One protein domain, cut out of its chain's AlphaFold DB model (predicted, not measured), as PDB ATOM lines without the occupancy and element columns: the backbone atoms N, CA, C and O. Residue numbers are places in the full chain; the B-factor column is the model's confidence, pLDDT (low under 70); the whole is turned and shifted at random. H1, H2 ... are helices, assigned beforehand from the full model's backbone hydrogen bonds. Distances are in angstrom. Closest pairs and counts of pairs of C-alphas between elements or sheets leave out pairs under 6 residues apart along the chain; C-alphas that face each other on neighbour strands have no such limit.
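Overview. This is residues 121 to 157 and 172 to 238 of the 331 residues of an uncharacterized protein of Streptomyces lividans TK24 (UniProt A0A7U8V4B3). Four helices, H1, H2, H4 and H5, lie side by side as a bundle with nearly aligned lines: H2 and H4 touch each other, and H1 and H5, apart from each other, pack on opposite sides of that pair. The slanted hairpin of H6 and H7 packs on this bundle with H7 on H5, and H3 packs crosswise on H6. The 104 printed residues hold seven named helices, H1 to H7 in chain order, and no named strand: all helix. The whole is compact, with a radius of gyration of the C-alphas of 13.0 A and spans of 41 by 27 by 19 A.

Arrangement. H1, residues 121 to 131, and H2, residues 135 to 145, form a hairpin and touch at Val 125 and Ala 141, their closest C-alphas, 6.1 A apart. H4, residues 187 to 197, is the hub; with H1 and H2 it makes an up and down bundle, each helix running against the one before. H1 and H4 touch at a shallow tilt of 5 degrees, the same way, closest at C-alphas 129 and 195, 5.1 A. H5, residues 203 to 210, touches H2 at 2 degrees, a shallow tilt; C-alphas 139 and 205 are closest, 5.5 A. H6, residues 216 to 224, and H7, residues 229 to 236, form a hairpin, closest at C-alphas 218 and 235, 5.5 A. H3, residues 176 to 182, touches H6 about perpendicular, 86 degrees, closest at C-alphas 177 and 220, 4.5 A. Each O i to N i+4 pair is within hydrogen-bond range in H2 to H7, and 5 of 7 in H1.

Along the chain. H1 begins at C-alpha 121 (-20.763, -7.731, -26.510) and is 15.9 A long; H2 and H4 are each 15.4 A. H7 ends at C-alpha 236 (-29.599, 4.562, -48.568).

Size, cuts and confidence. Residues 158 to 171 are not printed; the gap is 14.2 A between C-alphas 157 and 172. Mean pLDDT of the printed part is 75.0, and of H1 56.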
ATOM      1  N   TYR A 121     -21.230  -8.497 -25.346       49.16
ATOM      2  CA  TYR A 121     -20.763  -7.731 -26.510       49.16
ATOM      3  C   TYR A 121     -21.619  -6.512 -26.879       49.16
ATOM      4  O   TYR A 121     -21.098  -5.558 -27.450       49.16
ATOM      5  N   VAL A 122     -22.909  -6.493 -26.521       48.00
ATOM      6  CA  VAL A 122     -23.749  -5.292 -26.710       48.00
ATOM      7  C   VAL A 122     -23.350  -4.194 -25.717       48.00
ATOM      8  O   VAL A 122     -23.302  -3.026 -26.097       48.00
ATOM      9  N   ALA A 123     -22.971  -4.555 -24.484       46.44
ATOM     10  CA  ALA A 123     -22.436  -3.599 -23.511       46.44
ATOM     11  C   ALA A 123     -21.089  -3.012 -23.973       46.44
ATOM     12  O   ALA A 123     -20.886  -1.806 -23.893       46.44
ATOM     13  N   THR A 124     -20.210  -3.834 -24.569       52.78
ATOM     14  CA  THR A 124     -18.870  -3.402 -25.020       52.78
ATOM     15  C   THR A 124     -18.888  -2.282 -26.070       52.78
ATOM     16  O   THR A 124     -17.891  -1.581 -26.209       52.78
ATOM     17  N   VAL A 125     -19.999  -2.090 -26.794       52.75
ATOM     18  CA  VAL A 125     -20.158  -1.005 -27.783       52.75
ATOM     19  C   VAL A 125     -21.186   0.046 -27.346       52.75
ATOM     20  O   VAL A 125     -20.987   1.227 -27.624       52.75
ATOM     21  N   GLY A 126     -22.234  -0.337 -26.610       55.75
ATOM     22  CA  GLY A 126     -23.200   0.611 -26.046       55.75
ATOM     23  C   GLY A 126     -22.561   1.593 -25.060       55.75
ATOM     24  O   GLY A 126     -22.781   2.797 -25.171       55.75
ATOM     25  N   ASP A 127     -21.708   1.102 -24.158       60.19
ATOM     26  CA  ASP A 127     -21.050   1.933 -23.146       60.19
ATOM     27  C   ASP A 127     -20.132   3.011 -23.764       60.19
ATOM     28  O   ASP A 127     -20.335   4.189 -23.463       60.19
ATOM     29  N   PRO A 128     -19.174   2.711 -24.672       58.09
ATOM     30  CA  PRO A 128     -18.385   3.762 -25.314       58.09
ATOM     31  C   PRO A 128     -19.227   4.669 -26.220       58.09
ATOM     32  O   PRO A 128     -18.941   5.861 -26.278       58.09
ATOM     33  N   ALA A 129     -20.278   4.167 -26.881       61.12
ATOM     34  CA  ALA A 129     -21.155   5.010 -27.695       61.12
ATOM     35  C   ALA A 129     -21.941   6.040 -26.859       61.12
ATOM     36  O   ALA A 129     -22.219   7.132 -27.351       61.12
ATOM     37  N   LEU A 130     -22.259   5.730 -25.597       63.81
ATOM     38  CA  LEU A 130     -22.977   6.623 -24.680       63.81
ATOM     39  C   LEU A 130     -22.059   7.474 -23.782       63.81
ATOM     40  O   LEU A 130     -22.491   8.525 -23.310       63.81
ATOM     41  N   LEU A 131     -20.821   7.035 -23.527       66.88
ATOM     42  CA  LEU A 131     -19.927   7.636 -22.524       66.88
ATOM     43  C   LEU A 131     -18.621   8.220 -23.094       66.88
ATOM     44  O   LEU A 131     -17.953   8.988 -22.400       66.88
ATOM     45  N   SER A 132     -18.230   7.889 -24.331       70.69
ATOM     46  CA  SER A 132     -17.018   8.437 -24.954       70.69
ATOM     47  C   SER A 132     -17.297   9.734 -25.714       70.69
ATOM     48  O   SER A 132     -18.161   9.790 -26.589       70.69
ATOM     49  N   ALA A 133     -16.472  10.749 -25.445       79.88
ATOM     50  CA  ALA A 133     -16.305  11.935 -26.290       79.88
ATOM     51  C   ALA A 133     -14.986  11.899 -27.097       79.88
ATOM     52  O   ALA A 133     -14.583  12.900 -27.683       79.88
ATOM     53  N   THR A 134     -14.278  10.760 -27.106       85.25
ATOM     54  CA  THR A 134     -12.994  10.576 -27.801       85.25
ATOM     55  C   THR A 134     -13.222   9.942 -29.181       85.25
ATOM     56  O   THR A 134     -13.612   8.769 -29.233       85.25
ATOM     57  N   PRO A 135     -12.944  10.651 -30.296       83.62
ATOM     58  CA  PRO A 135     -13.210  10.144 -31.644       83.62
ATOM     59  C   PRO A 135     -12.468   8.846 -31.979       83.62
ATOM     60  O   PRO A 135     -13.043   7.969 -32.616       83.62
ATOM     61  N   ASP A 136     -11.228   8.680 -31.505       82.56
ATOM     62  CA  ASP A 136     -10.419   7.482 -31.769       82.56
ATOM     63  C   ASP A 136     -10.987   6.225 -31.091       82.56
ATOM     64  O   ASP A 136     -10.980   5.141 -31.675       82.56
ATOM     65  N   HIS A 137     -11.554   6.361 -29.886       84.19
ATOM     66  CA  HIS A 137     -12.237   5.258 -29.201       84.19
ATOM     67  C   HIS A 137     -13.532   4.864 -29.927       84.19
ATOM     68  O   HIS A 137     -13.829   3.677 -30.062       84.19
ATOM     69  N   LEU A 138     -14.279   5.847 -30.440       85.44
ATOM     70  CA  LEU A 138     -15.510   5.623 -31.206       85.44
ATOM     71  C   LEU A 138     -15.210   4.994 -32.579       85.44
ATOM     72  O   LEU A 138     -15.875   4.041 -32.980       85.44
ATOM     73  N   ALA A 139     -14.145   5.433 -33.258       85.31
ATOM     74  CA  ALA A 139     -13.636   4.786 -34.467       85.31
ATOM     75  C   ALA A 139     -13.143   3.351 -34.194       85.31
ATOM     76  O   ALA A 139     -13.394   2.451 -34.997       85.31
ATOM     77  N   GLY A 140     -12.508   3.114 -33.041       82.56
ATOM     78  CA  GLY A 140     -12.149   1.778 -32.562       82.56
ATOM     79  C   GLY A 140     -13.365   0.870 -32.357       82.56
ATOM     80  O   GLY A 140     -13.338  -0.283 -32.784       82.56
ATOM     81  N   ALA A 141     -14.454   1.391 -31.783       84.69
ATOM     82  CA  ALA A 141     -15.715   0.664 -31.625       84.69
ATOM     83  C   ALA A 141     -16.370   0.328 -32.982       84.69
ATOM     84  O   ALA A 141     -16.754  -0.820 -33.208       84.69
ATOM     85  N   CYS A 142     -16.396   1.271 -33.935       85.12
ATOM     86  CA  CYS A 142     -16.796   0.999 -35.324       85.12
ATOM     87  C   CYS A 142     -15.952  -0.131 -35.950       85.12
ATOM     88  O   CYS A 142     -16.493  -1.082 -36.515       85.12
ATOM     89  N   ALA A 143     -14.626  -0.080 -35.793       84.12
ATOM     90  CA  ALA A 143     -13.710  -1.100 -36.307       84.12
ATOM     91  C   ALA A 143     -13.839  -2.471 -35.608       84.12
ATOM     92  O   ALA A 143     -13.388  -3.475 -36.162       84.12
ATOM     93  N   GLN A 144     -14.447  -2.536 -34.418       83.12
ATOM     94  CA  GLN A 144     -14.834  -3.788 -33.761       83.12
ATOM     95  C   GLN A 144     -16.171  -4.322 -34.295       83.12
ATOM     96  O   GLN A 144     -16.259  -5.517 -34.572       83.12
ATOM     97  N   LEU A 145     -17.177  -3.466 -34.536       83.56
ATOM     98  CA  LEU A 145     -18.440  -3.882 -35.171       83.56
ATOM     99  C   LEU A 145     -18.221  -4.493 -36.563       83.56
ATOM    100  O   LEU A 145     -18.837  -5.508 -36.886       83.56
ATOM    101  N   ALA A 146     -17.301  -3.933 -37.354       82.44
ATOM    102  CA  ALA A 146     -16.918  -4.464 -38.666       82.44
ATOM    103  C   ALA A 146     -16.248  -5.857 -38.625       82.44
ATOM    104  O   ALA A 146     -16.067  -6.473 -39.672       82.44
ATOM    105  N   ARG A 147     -15.859  -6.355 -37.441       79.50
ATOM    106  CA  ARG A 147     -15.242  -7.683 -37.245       79.50
ATOM    107  C   ARG A 147     -16.205  -8.734 -36.692       79.50
ATOM    108  O   ARG A 147     -15.791  -9.873 -36.503       79.50
ATOM    109  N   LEU A 148     -17.449  -8.361 -36.392       76.12
ATOM    110  CA  LEU A 148     -18.485  -9.325 -36.028       76.12
ATOM    111  C   LEU A 148     -18.854 -10.171 -37.254       76.12
ATOM    112  O   LEU A 148     -18.862  -9.654 -38.374       76.12
ATOM    113  N   ASP A 149     -19.192 -11.443 -37.041       69.31
ATOM    114  CA  ASP A 149     -19.658 -12.329 -38.110       69.31
ATOM    115  C   ASP A 149     -20.884 -11.717 -38.835       69.31
ATOM    116  O   ASP A 149     -21.691 -10.995 -38.240       69.31
ATOM    117  N   GLN A 150     -21.006 -11.945 -40.148       71.06
ATOM    118  CA  GLN A 150     -22.167 -11.490 -40.927       71.06
ATOM    119  C   GLN A 150     -23.430 -12.303 -40.574       71.06
ATOM    120  O   GLN A 150     -23.294 -13.473 -40.205       71.06
ATOM    121  N   PRO A 151     -24.645 -11.718 -40.690       66.94
ATOM    122  CA  PRO A 151     -25.895 -12.424 -40.406       66.94
ATOM    123  C   PRO A 151     -26.009 -13.716 -41.222       66.94
ATOM    124  O   PRO A 151     -25.806 -13.710 -42.436       66.94
ATOM    125  N   ALA A 152     -26.356 -14.819 -40.560       62.44
ATOM    126  CA  ALA A 152     -26.584 -16.109 -41.206       62.44
ATOM    127  C   ALA A 152     -28.019 -16.246 -41.753       62.44
ATOM    128  O   ALA A 152     -28.328 -17.239 -42.420       62.44
ATOM    129  N   VAL A 153     -28.912 -15.291 -41.451       57.31
ATOM    130  CA  VAL A 153     -30.355 -15.394 -41.712       57.31
ATOM    131  C   VAL A 153     -30.875 -14.291 -42.631       57.31
ATOM    132  O   VAL A 153     -31.495 -13.320 -42.193       57.31
ATOM    133  N   VAL A 154     -30.694 -14.482 -43.937       53.00
ATOM    134  CA  VAL A 154     -31.331 -13.653 -44.969       53.00
ATOM    135  C   VAL A 154     -31.829 -14.527 -46.124       53.00
ATOM    136  O   VAL A 154     -31.264 -15.575 -46.421       53.00
ATOM    137  N   SER A 155     -32.933 -14.117 -46.752       37.03
ATOM    138  CA  SER A 155     -33.419 -14.650 -48.030       37.03
ATOM    139  C   SER A 155     -34.179 -13.545 -48.782       37.03
ATOM    140  O   SER A 155     -35.213 -13.095 -48.289       37.03
ATOM    141  N   PRO A 156     -33.684 -13.070 -49.935       41.31
ATOM    142  CA  PRO A 156     -34.332 -12.044 -50.752       41.31
ATOM    143  C   PRO A 156     -34.615 -12.528 -52.179       41.31
ATOM    144  O   PRO A 156     -33.715 -12.719 -52.984       41.31
ATOM    145  N   LYS A 157     -35.898 -12.571 -52.543       34.53
ATOM    146  CA  LYS A 157     -36.354 -11.832 -53.731       34.53
ATOM    147  C   LYS A 157     -37.855 -11.558 -53.612       34.53
ATOM    148  O   LYS A 157     -38.642 -12.504 -53.677       34.53
ATOM    149  N   ASP A 172     -46.055  -9.957 -43.442       53.91
ATOM    150  CA  ASP A 172     -44.992  -9.241 -42.727       53.91
ATOM    151  C   ASP A 172     -43.934 -10.191 -42.135       53.91
ATOM    152  O   ASP A 172     -42.882  -9.732 -41.683       53.91
ATOM    153  N   ARG A 173     -44.170 -11.511 -42.168       49.38
ATOM    154  CA  ARG A 173     -43.275 -12.540 -41.611       49.38
ATOM    155  C   ARG A 173     -41.873 -12.542 -42.229       49.38
ATOM    156  O   ARG A 173     -40.901 -12.758 -41.506       49.38
ATOM    157  N   ASP A 174     -41.783 -12.279 -43.530       52.53
ATOM    158  CA  ASP A 174     -40.559 -12.454 -44.326       52.53
ATOM    159  C   ASP A 174     -39.786 -11.136 -44.547       52.53
ATOM    160  O   ASP A 174     -38.851 -11.077 -45.345       52.53
ATOM    161  N   ARG A 175     -40.159 -10.052 -43.848       59.62
ATOM    162  CA  ARG A 175     -39.473  -8.755 -43.972       59.62
ATOM    163  C   ARG A 175     -38.054  -8.785 -43.376       59.62
ATOM    164  O   ARG A 175     -37.879  -9.359 -42.293       59.62
ATOM    165  N   PRO A 176     -37.056  -8.103 -43.981       60.41
ATOM    166  CA  PRO A 176     -35.675  -8.087 -43.490       60.41
ATOM    167  C   PRO A 176     -35.548  -7.693 -42.015       60.41
ATOM    168  O   PRO A 176     -34.834  -8.361 -41.263       60.41
ATOM    169  N   ALA A 177     -36.282  -6.670 -41.561       65.00
ATOM    170  CA  ALA A 177     -36.233  -6.276 -40.160       65.00
ATOM    171  C   ALA A 177     -36.790  -7.357 -39.224       65.00
ATOM    172  O   ALA A 177     -36.216  -7.584 -38.162       65.00
ATOM    173  N   ARG A 178     -37.868  -8.058 -39.609       65.94
ATOM    174  CA  ARG A 178     -38.465  -9.137 -38.803       65.94
ATOM    175  C   ARG A 178     -37.561 -10.362 -38.709       65.94
ATOM    176  O   ARG A 178     -37.439 -10.926 -37.621       65.94
ATOM    177  N   LEU A 179     -36.899 -10.738 -39.804       64.81
ATOM    178  CA  LEU A 179     -35.943 -11.848 -39.834       64.81
ATOM    179  C   LEU A 179     -34.731 -11.562 -38.929       64.81
ATOM    180  O   LEU A 179     -34.456 -12.332 -38.005       64.81
ATOM    181  N   LEU A 180     -34.074 -10.410 -39.105       70.81
ATOM    182  CA  LEU A 180     -32.920 -10.014 -38.287       70.81
ATOM    183  C   LEU A 180     -33.291  -9.751 -36.812       70.81
ATOM    184  O   LEU A 180     -32.460  -9.944 -35.919       70.81
ATOM    185  N   GLU A 181     -34.531  -9.336 -36.522       74.94
ATOM    186  CA  GLU A 181     -35.040  -9.185 -35.150       74.94
ATOM    187  C   GLU A 181     -35.290 -10.526 -34.463       74.94
ATOM    188  O   GLU A 181     -34.823 -10.725 -33.340       74.94
ATOM    189  N   ARG A 182     -35.926 -11.479 -35.155       66.62
ATOM    190  CA  ARG A 182     -36.226 -12.822 -34.640       66.62
ATOM    191  C   ARG A 182     -34.984 -13.612 -34.225       66.62
ATOM    192  O   ARG A 182     -35.043 -14.352 -33.247       66.62
ATOM    193  N   HIS A 183     -33.881 -13.460 -34.957       64.31
ATOM    194  CA  HIS A 183     -32.634 -14.202 -34.728       64.31
ATOM    195  C   HIS A 183     -31.549 -13.382 -34.004       64.31
ATOM    196  O   HIS A 183     -30.419 -13.837 -33.863       64.31
ATOM    197  N   TYR A 184     -31.890 -12.186 -33.504       70.19
ATOM    198  CA  TYR A 184     -30.979 -11.256 -32.819       70.19
ATOM    199  C   TYR A 184     -29.774 -10.746 -33.638       70.19
ATOM    200  O   TYR A 184     -28.910 -10.063 -33.086       70.19
ATOM    201  N   GLU A 185     -29.727 -10.996 -34.946       75.62
ATOM    202  CA  GLU A 185     -28.608 -10.595 -35.812       75.62
ATOM    203  C   GLU A 185     -28.591  -9.081 -36.104       75.62
ATOM    204  O   GLU A 185     -27.536  -8.500 -36.340       75.62
ATOM    205  N   HIS A 186     -29.729  -8.392 -35.938       78.75
ATOM    206  CA  HIS A 186     -29.841  -6.924 -36.002       78.75
ATOM    207  C   HIS A 186     -28.931  -6.146 -35.028       78.75
ATOM    208  O   HIS A 186     -28.791  -4.930 -35.174       78.75
ATOM    209  N   ARG A 187     -28.332  -6.798 -34.020       78.94
ATOM    210  CA  ARG A 187     -27.537  -6.138 -32.965       78.94
ATOM    211  C   ARG A 187     -26.368  -5.312 -33.505       78.94
ATOM    212  O   ARG A 187     -26.068  -4.272 -32.924       78.94
ATOM    213  N   ARG A 188     -25.731  -5.732 -34.608       84.12
ATOM    214  CA  ARG A 188     -24.646  -4.965 -35.246       84.12
ATOM    215  C   ARG A 188     -25.149  -3.621 -35.777       84.12
ATOM    216  O   ARG A 188     -24.563  -2.589 -35.464       84.12
ATOM    217  N   VAL A 189     -26.269  -3.638 -36.500       84.12
ATOM    218  CA  VAL A 189     -26.955  -2.436 -36.999       84.12
ATOM    219  C   VAL A 189     -27.389  -1.538 -35.850       84.12
ATOM    220  O   VAL A 189     -27.097  -0.351 -35.858       84.12
ATOM    221  N   GLN A 190     -28.024  -2.114 -34.827       86.00
ATOM    222  CA  GLN A 190     -28.507  -1.371 -33.665       86.00
ATOM    223  C   GLN A 190     -27.366  -0.650 -32.928       86.00
ATOM    224  O   GLN A 190     -27.498   0.524 -32.587       86.00
ATOM    225  N   ALA A 191     -26.225  -1.316 -32.726       86.12
ATOM    226  CA  ALA A 191     -25.038  -0.695 -32.142       86.12
ATOM    227  C   ALA A 191     -24.441   0.397 -33.051       86.12
ATOM    228  O   ALA A 191     -23.992   1.431 -32.554       86.12
ATOM    229  N   LEU A 192     -24.477   0.210 -34.376       88.38
ATOM    230  CA  LEU A 192     -24.012   1.206 -35.341       88.38
ATOM    231  C   LEU A 192     -24.915   2.453 -35.373       88.38
ATOM    232  O   LEU A 192     -24.390   3.563 -35.399       88.38
ATOM    233  N   THR A 193     -26.241   2.294 -35.279       88.81
ATOM    234  CA  THR A 193     -27.202   3.400 -35.105       88.81
ATOM    235  C   THR A 193     -26.886   4.219 -33.848       88.81
ATOM    236  O   THR A 193     -26.866   5.448 -33.906       88.81
ATOM    237  N   VAL A 194     -26.592   3.565 -32.715       89.00
ATOM    238  CA  VAL A 194     -26.245   4.262 -31.459       89.00
ATOM    239  C   VAL A 194     -24.899   4.991 -31.575       89.00
ATOM    240  O   VAL A 194     -24.788   6.128 -31.121       89.00
ATOM    241  N   LEU A 195     -23.898   4.406 -32.246       87.44
ATOM    242  CA  LEU A 195     -22.642   5.103 -32.560       87.44
ATOM    243  C   LEU A 195     -22.860   6.304 -33.493       87.44
ATOM    244  O   LEU A 195     -22.267   7.355 -33.262       87.44
ATOM    245  N   ALA A 196     -23.721   6.186 -34.507       88.25
ATOM    246  CA  ALA A 196     -24.049   7.276 -35.429       88.25
ATOM    247  C   ALA A 196     -24.813   8.433 -34.756       88.25
ATOM    248  O   ALA A 196     -24.726   9.576 -35.204       88.25
ATOM    249  N   ALA A 197     -25.538   8.156 -33.667       88.62
ATOM    250  CA  ALA A 197     -26.206   9.169 -32.855       88.62
ATOM    251  C   ALA A 197     -25.248   9.958 -31.931       88.62
ATOM    252  O   ALA A 197     -25.622  11.030 -31.451       88.62
ATOM    253  N   ASN A 198     -24.023   9.474 -31.682       87.44
ATOM    254  CA  ASN A 198     -23.019  10.203 -30.901       87.44
ATOM    255  C   ASN A 198     -22.287  11.239 -31.793       87.44
ATOM    256  O   ASN A 198     -21.639  10.854 -32.769       87.44
ATOM    257  N   PRO A 199     -22.324  12.548 -31.457       86.38
ATOM    258  CA  PRO A 199     -21.774  13.620 -32.296       86.38
ATOM    259  C   PRO A 199     -20.236  13.658 -32.363       86.38
ATOM    260  O   PRO A 199     -19.682  14.429 -33.145       86.38
ATOM    261  N   TYR A 200     -19.537  12.859 -31.549       86.94
ATOM    262  CA  TYR A 200     -18.079  12.715 -31.575       86.94
ATOM    263  C   TYR A 200     -17.609  11.524 -32.424       86.94
ATOM    264  O   TYR A 200     -16.406  11.380 -32.657       86.94
ATOM    265  N   THR A 201     -18.523  10.670 -32.903       87.25
ATOM    266  CA  THR A 201     -18.183   9.528 -33.758       87.25
ATOM    267  C   THR A 201     -17.794  10.016 -35.158       87.25
ATOM    268  O   THR A 201     -18.597  10.682 -35.815       87.25
ATOM    269  N   PRO A 202     -16.609   9.662 -35.690       89.56
ATOM    270  CA  PRO A 202     -16.255  10.018 -37.061       89.56
ATOM    271  C   PRO A 202     -17.224   9.390 -38.071       89.56
ATOM    272  O   PRO A 202     -17.281   8.166 -38.204       89.56
ATOM    273  N   HIS A 203     -17.945  10.218 -38.837       90.94
ATOM    274  CA  HIS A 203     -18.876   9.738 -39.870       90.94
ATOM    275  C   HIS A 203     -18.177   8.805 -40.875       90.94
ATOM    276  O   HIS A 203     -18.762   7.825 -41.322       90.94
ATOM    277  N   THR A 204     -16.900   9.056 -41.182       89.69
ATOM    278  CA  THR A 204     -16.064   8.199 -42.038       89.69
ATOM    279  C   THR A 204     -15.870   6.788 -41.482       89.69
ATOM    280  O   THR A 204     -15.823   5.841 -42.261       89.69
ATOM    281  N   ALA A 205     -15.800   6.621 -40.156       88.19
ATOM    282  CA  ALA A 205     -15.724   5.305 -39.530       88.19
ATOM    283  C   ALA A 205     -17.064   4.564 -39.653       88.19
ATOM    284  O   ALA A 205     -17.074   3.395 -40.022       88.19
ATOM    285  N   VAL A 206     -18.191   5.248 -39.424       89.12
ATOM    286  CA  VAL A 206     -19.541   4.667 -39.573       89.12
ATOM    287  C   VAL A 206     -19.827   4.276 -41.025       89.12
ATOM    288  O   VAL A 206     -20.271   3.159 -41.273       89.12
ATOM    289  N   VAL A 207     -19.508   5.143 -41.991       88.88
ATOM    290  CA  VAL A 207     -19.631   4.852 -43.433       88.88
ATOM    291  C   VAL A 207     -18.717   3.690 -43.848       88.88
ATOM    292  O   VAL A 207     -19.120   2.852 -44.650       88.88
ATOM    293  N   GLY A 208     -17.525   3.585 -43.252       86.12
ATOM    294  CA  GLY A 208     -16.626   2.443 -43.440       86.12
ATOM    295  C   GLY A 208     -17.192   1.111 -42.930       86.12
ATOM    296  O   GLY A 208     -16.930   0.082 -43.546       86.12
ATOM    297  N   VAL A 209     -17.993   1.115 -41.854       86.88
ATOM    298  CA  VAL A 209     -18.738  -0.082 -41.412       86.88
ATOM    299  C   VAL A 209     -19.927  -0.351 -42.333       86.88
ATOM    300  O   VAL A 209     -20.101  -1.488 -42.757       86.88
ATOM    301  N   LEU A 210     -20.717   0.680 -42.668       85.56
ATOM    302  CA  LEU A 210     -21.893   0.582 -43.546       85.56
ATOM    303  C   LEU A 210     -21.564  -0.124 -44.870       85.56
ATOM    304  O   LEU A 210     -22.269  -1.052 -45.249       85.56
ATOM    305  N   GLY A 211     -20.460   0.254 -45.525       80.56
ATOM    306  CA  GLY A 211     -20.000  -0.367 -46.775       80.56
ATOM    307  C   GLY A 211     -19.481  -1.811 -46.659       80.56
ATOM    308  O   GLY A 211     -19.093  -2.382 -47.671       80.56
ATOM    309  N   GLY A 212     -19.447  -2.390 -45.453       76.31
ATOM    310  CA  GLY A 212     -19.116  -3.798 -45.190       76.31
ATOM    311  C   GLY A 212     -20.243  -4.596 -44.516       76.31
ATOM    312  O   GLY A 212     -20.023  -5.744 -44.118       76.31
ATOM    313  N   LEU A 213     -21.432  -4.003 -44.355       78.62
ATOM    314  CA  LEU A 213     -22.619  -4.703 -43.863       78.62
ATOM    315  C   LEU A 213     -23.214  -5.620 -44.942       78.62
ATOM    316  O   LEU A 213     -23.029  -5.412 -46.138       78.62
ATOM    317  N   HIS A 214     -23.967  -6.627 -44.509       73.50
ATOM    318  CA  HIS A 214     -24.726  -7.497 -45.404       73.50
ATOM    319  C   HIS A 214     -26.003  -6.767 -45.884       73.50
ATOM    320  O   HIS A 214     -26.663  -6.173 -45.034       73.50
ATOM    321  N   PRO A 215     -26.437  -6.831 -47.163       70.69
ATOM    322  CA  PRO A 215     -27.504  -5.971 -47.721       70.69
ATOM    323  C   PRO A 215     -28.823  -5.865 -46.924       70.69
ATOM    324  O   PRO A 215     -29.446  -4.804 -46.873       70.69
ATOM    325  N   ALA A 216     -29.231  -6.925 -46.219       69.69
ATOM    326  CA  ALA A 216     -30.402  -6.897 -45.328       69.69
ATOM    327  C   ALA A 216     -30.286  -5.943 -44.121       69.69
ATOM    328  O   ALA A 216     -31.301  -5.545 -43.552       69.69
ATOM    329  N   GLU A 217     -29.073  -5.589 -43.701       76.81
ATOM    330  CA  GLU A 217     -28.811  -4.710 -42.562       76.81
ATOM    331  C   GLU A 217     -29.175  -3.239 -42.844       76.81
ATOM    332  O   GLU A 217     -30.006  -2.705 -42.103       76.81
ATOM    333  N   PRO A 218     -28.672  -2.575 -43.910       76.19
ATOM    334  CA  PRO A 218     -29.178  -1.261 -44.307       76.19
ATOM    335  C   PRO A 218     -30.641  -1.321 -44.774       76.19
ATOM    336  O   PRO A 218     -31.381  -0.366 -44.536       76.19
ATOM    337  N   ALA A 219     -31.111  -2.446 -45.332       73.94
ATOM    338  CA  ALA A 219     -32.534  -2.630 -45.627       73.94
ATOM    339  C   ALA A 219     -33.403  -2.612 -44.353       73.94
ATOM    340  O   ALA A 219     -34.443  -1.957 -44.340       73.94
ATOM    341  N   ARG A 220     -32.961  -3.240 -43.248       78.12
ATOM    342  CA  ARG A 220     -33.607  -3.093 -41.929       78.12
ATOM    343  C   ARG A 220     -33.601  -1.632 -41.480       78.12
ATOM    344  O   ARG A 220     -34.623  -1.170 -40.982       78.12
ATOM    345  N   THR A 221     -32.477  -0.924 -41.609       77.75
ATOM    346  CA  THR A 221     -32.383   0.496 -41.226       77.75
ATOM    347  C   THR A 221     -33.425   1.335 -41.967       77.75
ATOM    348  O   THR A 221     -34.157   2.085 -41.328       77.75
ATOM    349  N   ALA A 222     -33.561   1.142 -43.282       74.44
ATOM    350  CA  ALA A 222     -34.558   1.819 -44.109       74.44
ATOM    351  C   ALA A 222     -36.011   1.381 -43.819       74.44
ATOM    352  O   ALA A 222     -36.929   2.181 -43.961       74.44
ATOM    353  N   GLU A 223     -36.244   0.133 -43.393       72.81
ATOM    354  CA  GLU A 223     -37.572  -0.341 -42.965       72.81
ATOM    355  C   GLU A 223     -37.998   0.249 -41.606       72.81
ATOM    356  O   GLU A 223     -39.190   0.386 -41.332       72.81
ATOM    357  N   LYS A 224     -37.028   0.565 -40.740       77.38
ATOM    358  CA  LYS A 224     -37.257   0.987 -39.349       77.38
ATOM    359  C   LYS A 224     -37.169   2.491 -39.108       77.38
ATOM    360  O   LYS A 224     -37.702   2.937 -38.098       77.38
ATOM    361  N   ASP A 225     -36.502   3.232 -39.993       78.31
ATOM    362  CA  ASP A 225     -36.126   4.641 -39.785       78.31
ATOM    363  C   ASP A 225     -35.206   4.827 -38.545       78.31
ATOM    364  O   ASP A 225     -35.173   5.867 -37.890       78.31
ATOM    365  N   ASP A 226     -34.439   3.777 -38.200       78.38
ATOM    366  CA  ASP A 226     -33.594   3.682 -36.995       78.38
ATOM    367  C   ASP A 226     -32.276   4.485 -37.147       78.38
ATOM    368  O   ASP A 226     -31.196   3.911 -37.340       78.38
ATOM    369  N   GLY A 227     -32.322   5.816 -37.020       84.50
ATOM    370  CA  GLY A 227     -31.114   6.634 -36.836       84.50
ATOM    371  C   GLY A 227     -31.244   8.125 -37.170       84.50
ATOM    372  O   GLY A 227     -32.334   8.604 -37.458       84.50
ATOM    373  N   PRO A 228     -30.134   8.887 -37.110       86.94
ATOM    374  CA  PRO A 228     -30.108  10.277 -37.558       86.94
ATOM    375  C   PRO A 228     -30.106  10.376 -39.092       86.94
ATOM    376  O   PRO A 228     -29.494   9.550 -39.768       86.94
ATOM    377  N   ASP A 229     -30.696  11.440 -39.641       88.56
ATOM    378  CA  ASP A 229     -30.900  11.675 -41.081       88.56
ATOM    379  C   ASP A 229     -29.653  11.402 -41.943       88.56
ATOM    380  O   ASP A 229     -29.744  10.825 -43.025       88.56
ATOM    381  N   TRP A 230     -28.465  11.791 -41.461       89.69
ATOM    382  CA  TRP A 230     -27.205  11.603 -42.188       89.69
ATOM    383  C   TRP A 230     -26.800  10.127 -42.311       89.69
ATOM    384  O   TRP A 230     -26.207   9.739 -43.316       89.69
ATOM    385  N   PHE A 231     -27.122   9.308 -41.308       88.50
ATOM    386  CA  PHE A 231     -26.862   7.869 -41.286       88.50
ATOM    387  C   PHE A 231     -27.874   7.126 -42.156       88.50
ATOM    388  O   PHE A 231     -27.483   6.255 -42.929       88.50
ATOM    389  N   LEU A 232     -29.148   7.529 -42.101       87.12
ATOM    390  CA  LEU A 232     -30.203   7.017 -42.978       87.12
ATOM    391  C   LEU A 232     -29.873   7.308 -44.454       87.12
ATOM    392  O   LEU A 232     -29.889   6.401 -45.284       87.12
ATOM    393  N   ALA A 233     -29.460   8.541 -44.768       85.00
ATOM    394  CA  ALA A 233     -29.005   8.925 -46.103       85.00
ATOM    395  C   ALA A 233     -27.722   8.190 -46.537       85.00
ATOM    396  O   ALA A 233     -27.604   7.812 -47.700       85.00
ATOM    397  N   ALA A 234     -26.774   7.952 -45.623       85.56
ATOM    398  CA  ALA A 234     -25.566   7.181 -45.917       85.56
ATOM    399  C   ALA A 234     -25.860   5.693 -46.174       85.56
ATOM    400  O   ALA A 234     -25.267   5.111 -47.078       85.56
ATOM    401  N   ALA A 235     -26.790   5.090 -45.429       84.25
ATOM    402  CA  ALA A 235     -27.233   3.713 -45.638       84.25
ATOM    403  C   ALA A 235     -28.014   3.558 -46.956       84.25
ATOM    404  O   ALA A 235     -27.783   2.607 -47.695       84.25
ATOM    405  N   ALA A 236     -28.874   4.524 -47.294       80.50
ATOM    406  CA  ALA A 236     -29.599   4.562 -48.568       80.50
ATOM    407  C   ALA A 236     -28.703   4.868 -49.789       80.50
ATOM    408  O   ALA A 236     -29.118   4.642 -50.924       80.50
ATOM    409  N   ALA A 237     -27.486   5.379 -49.572       81.81
ATOM    410  CA  ALA A 237     -26.489   5.619 -50.616       81.81
ATOM    411  C   ALA A 237     -25.574   4.408 -50.893       81.81
ATOM    412  O   ALA A 237     -24.732   4.483 -51.790       81.81
ATOM    413  N   ILE A 238     -25.719   3.303 -50.150       73.25
ATOM    414  CA  ILE A 238     -25.036   2.041 -50.460       73.25
ATOM    415  C   ILE A 238     -25.678   1.463 -51.733       73.25
ATOM    416  O   ILE A 238     -26.889   1.233 -51.740       73.25
TER     417      ILE A 238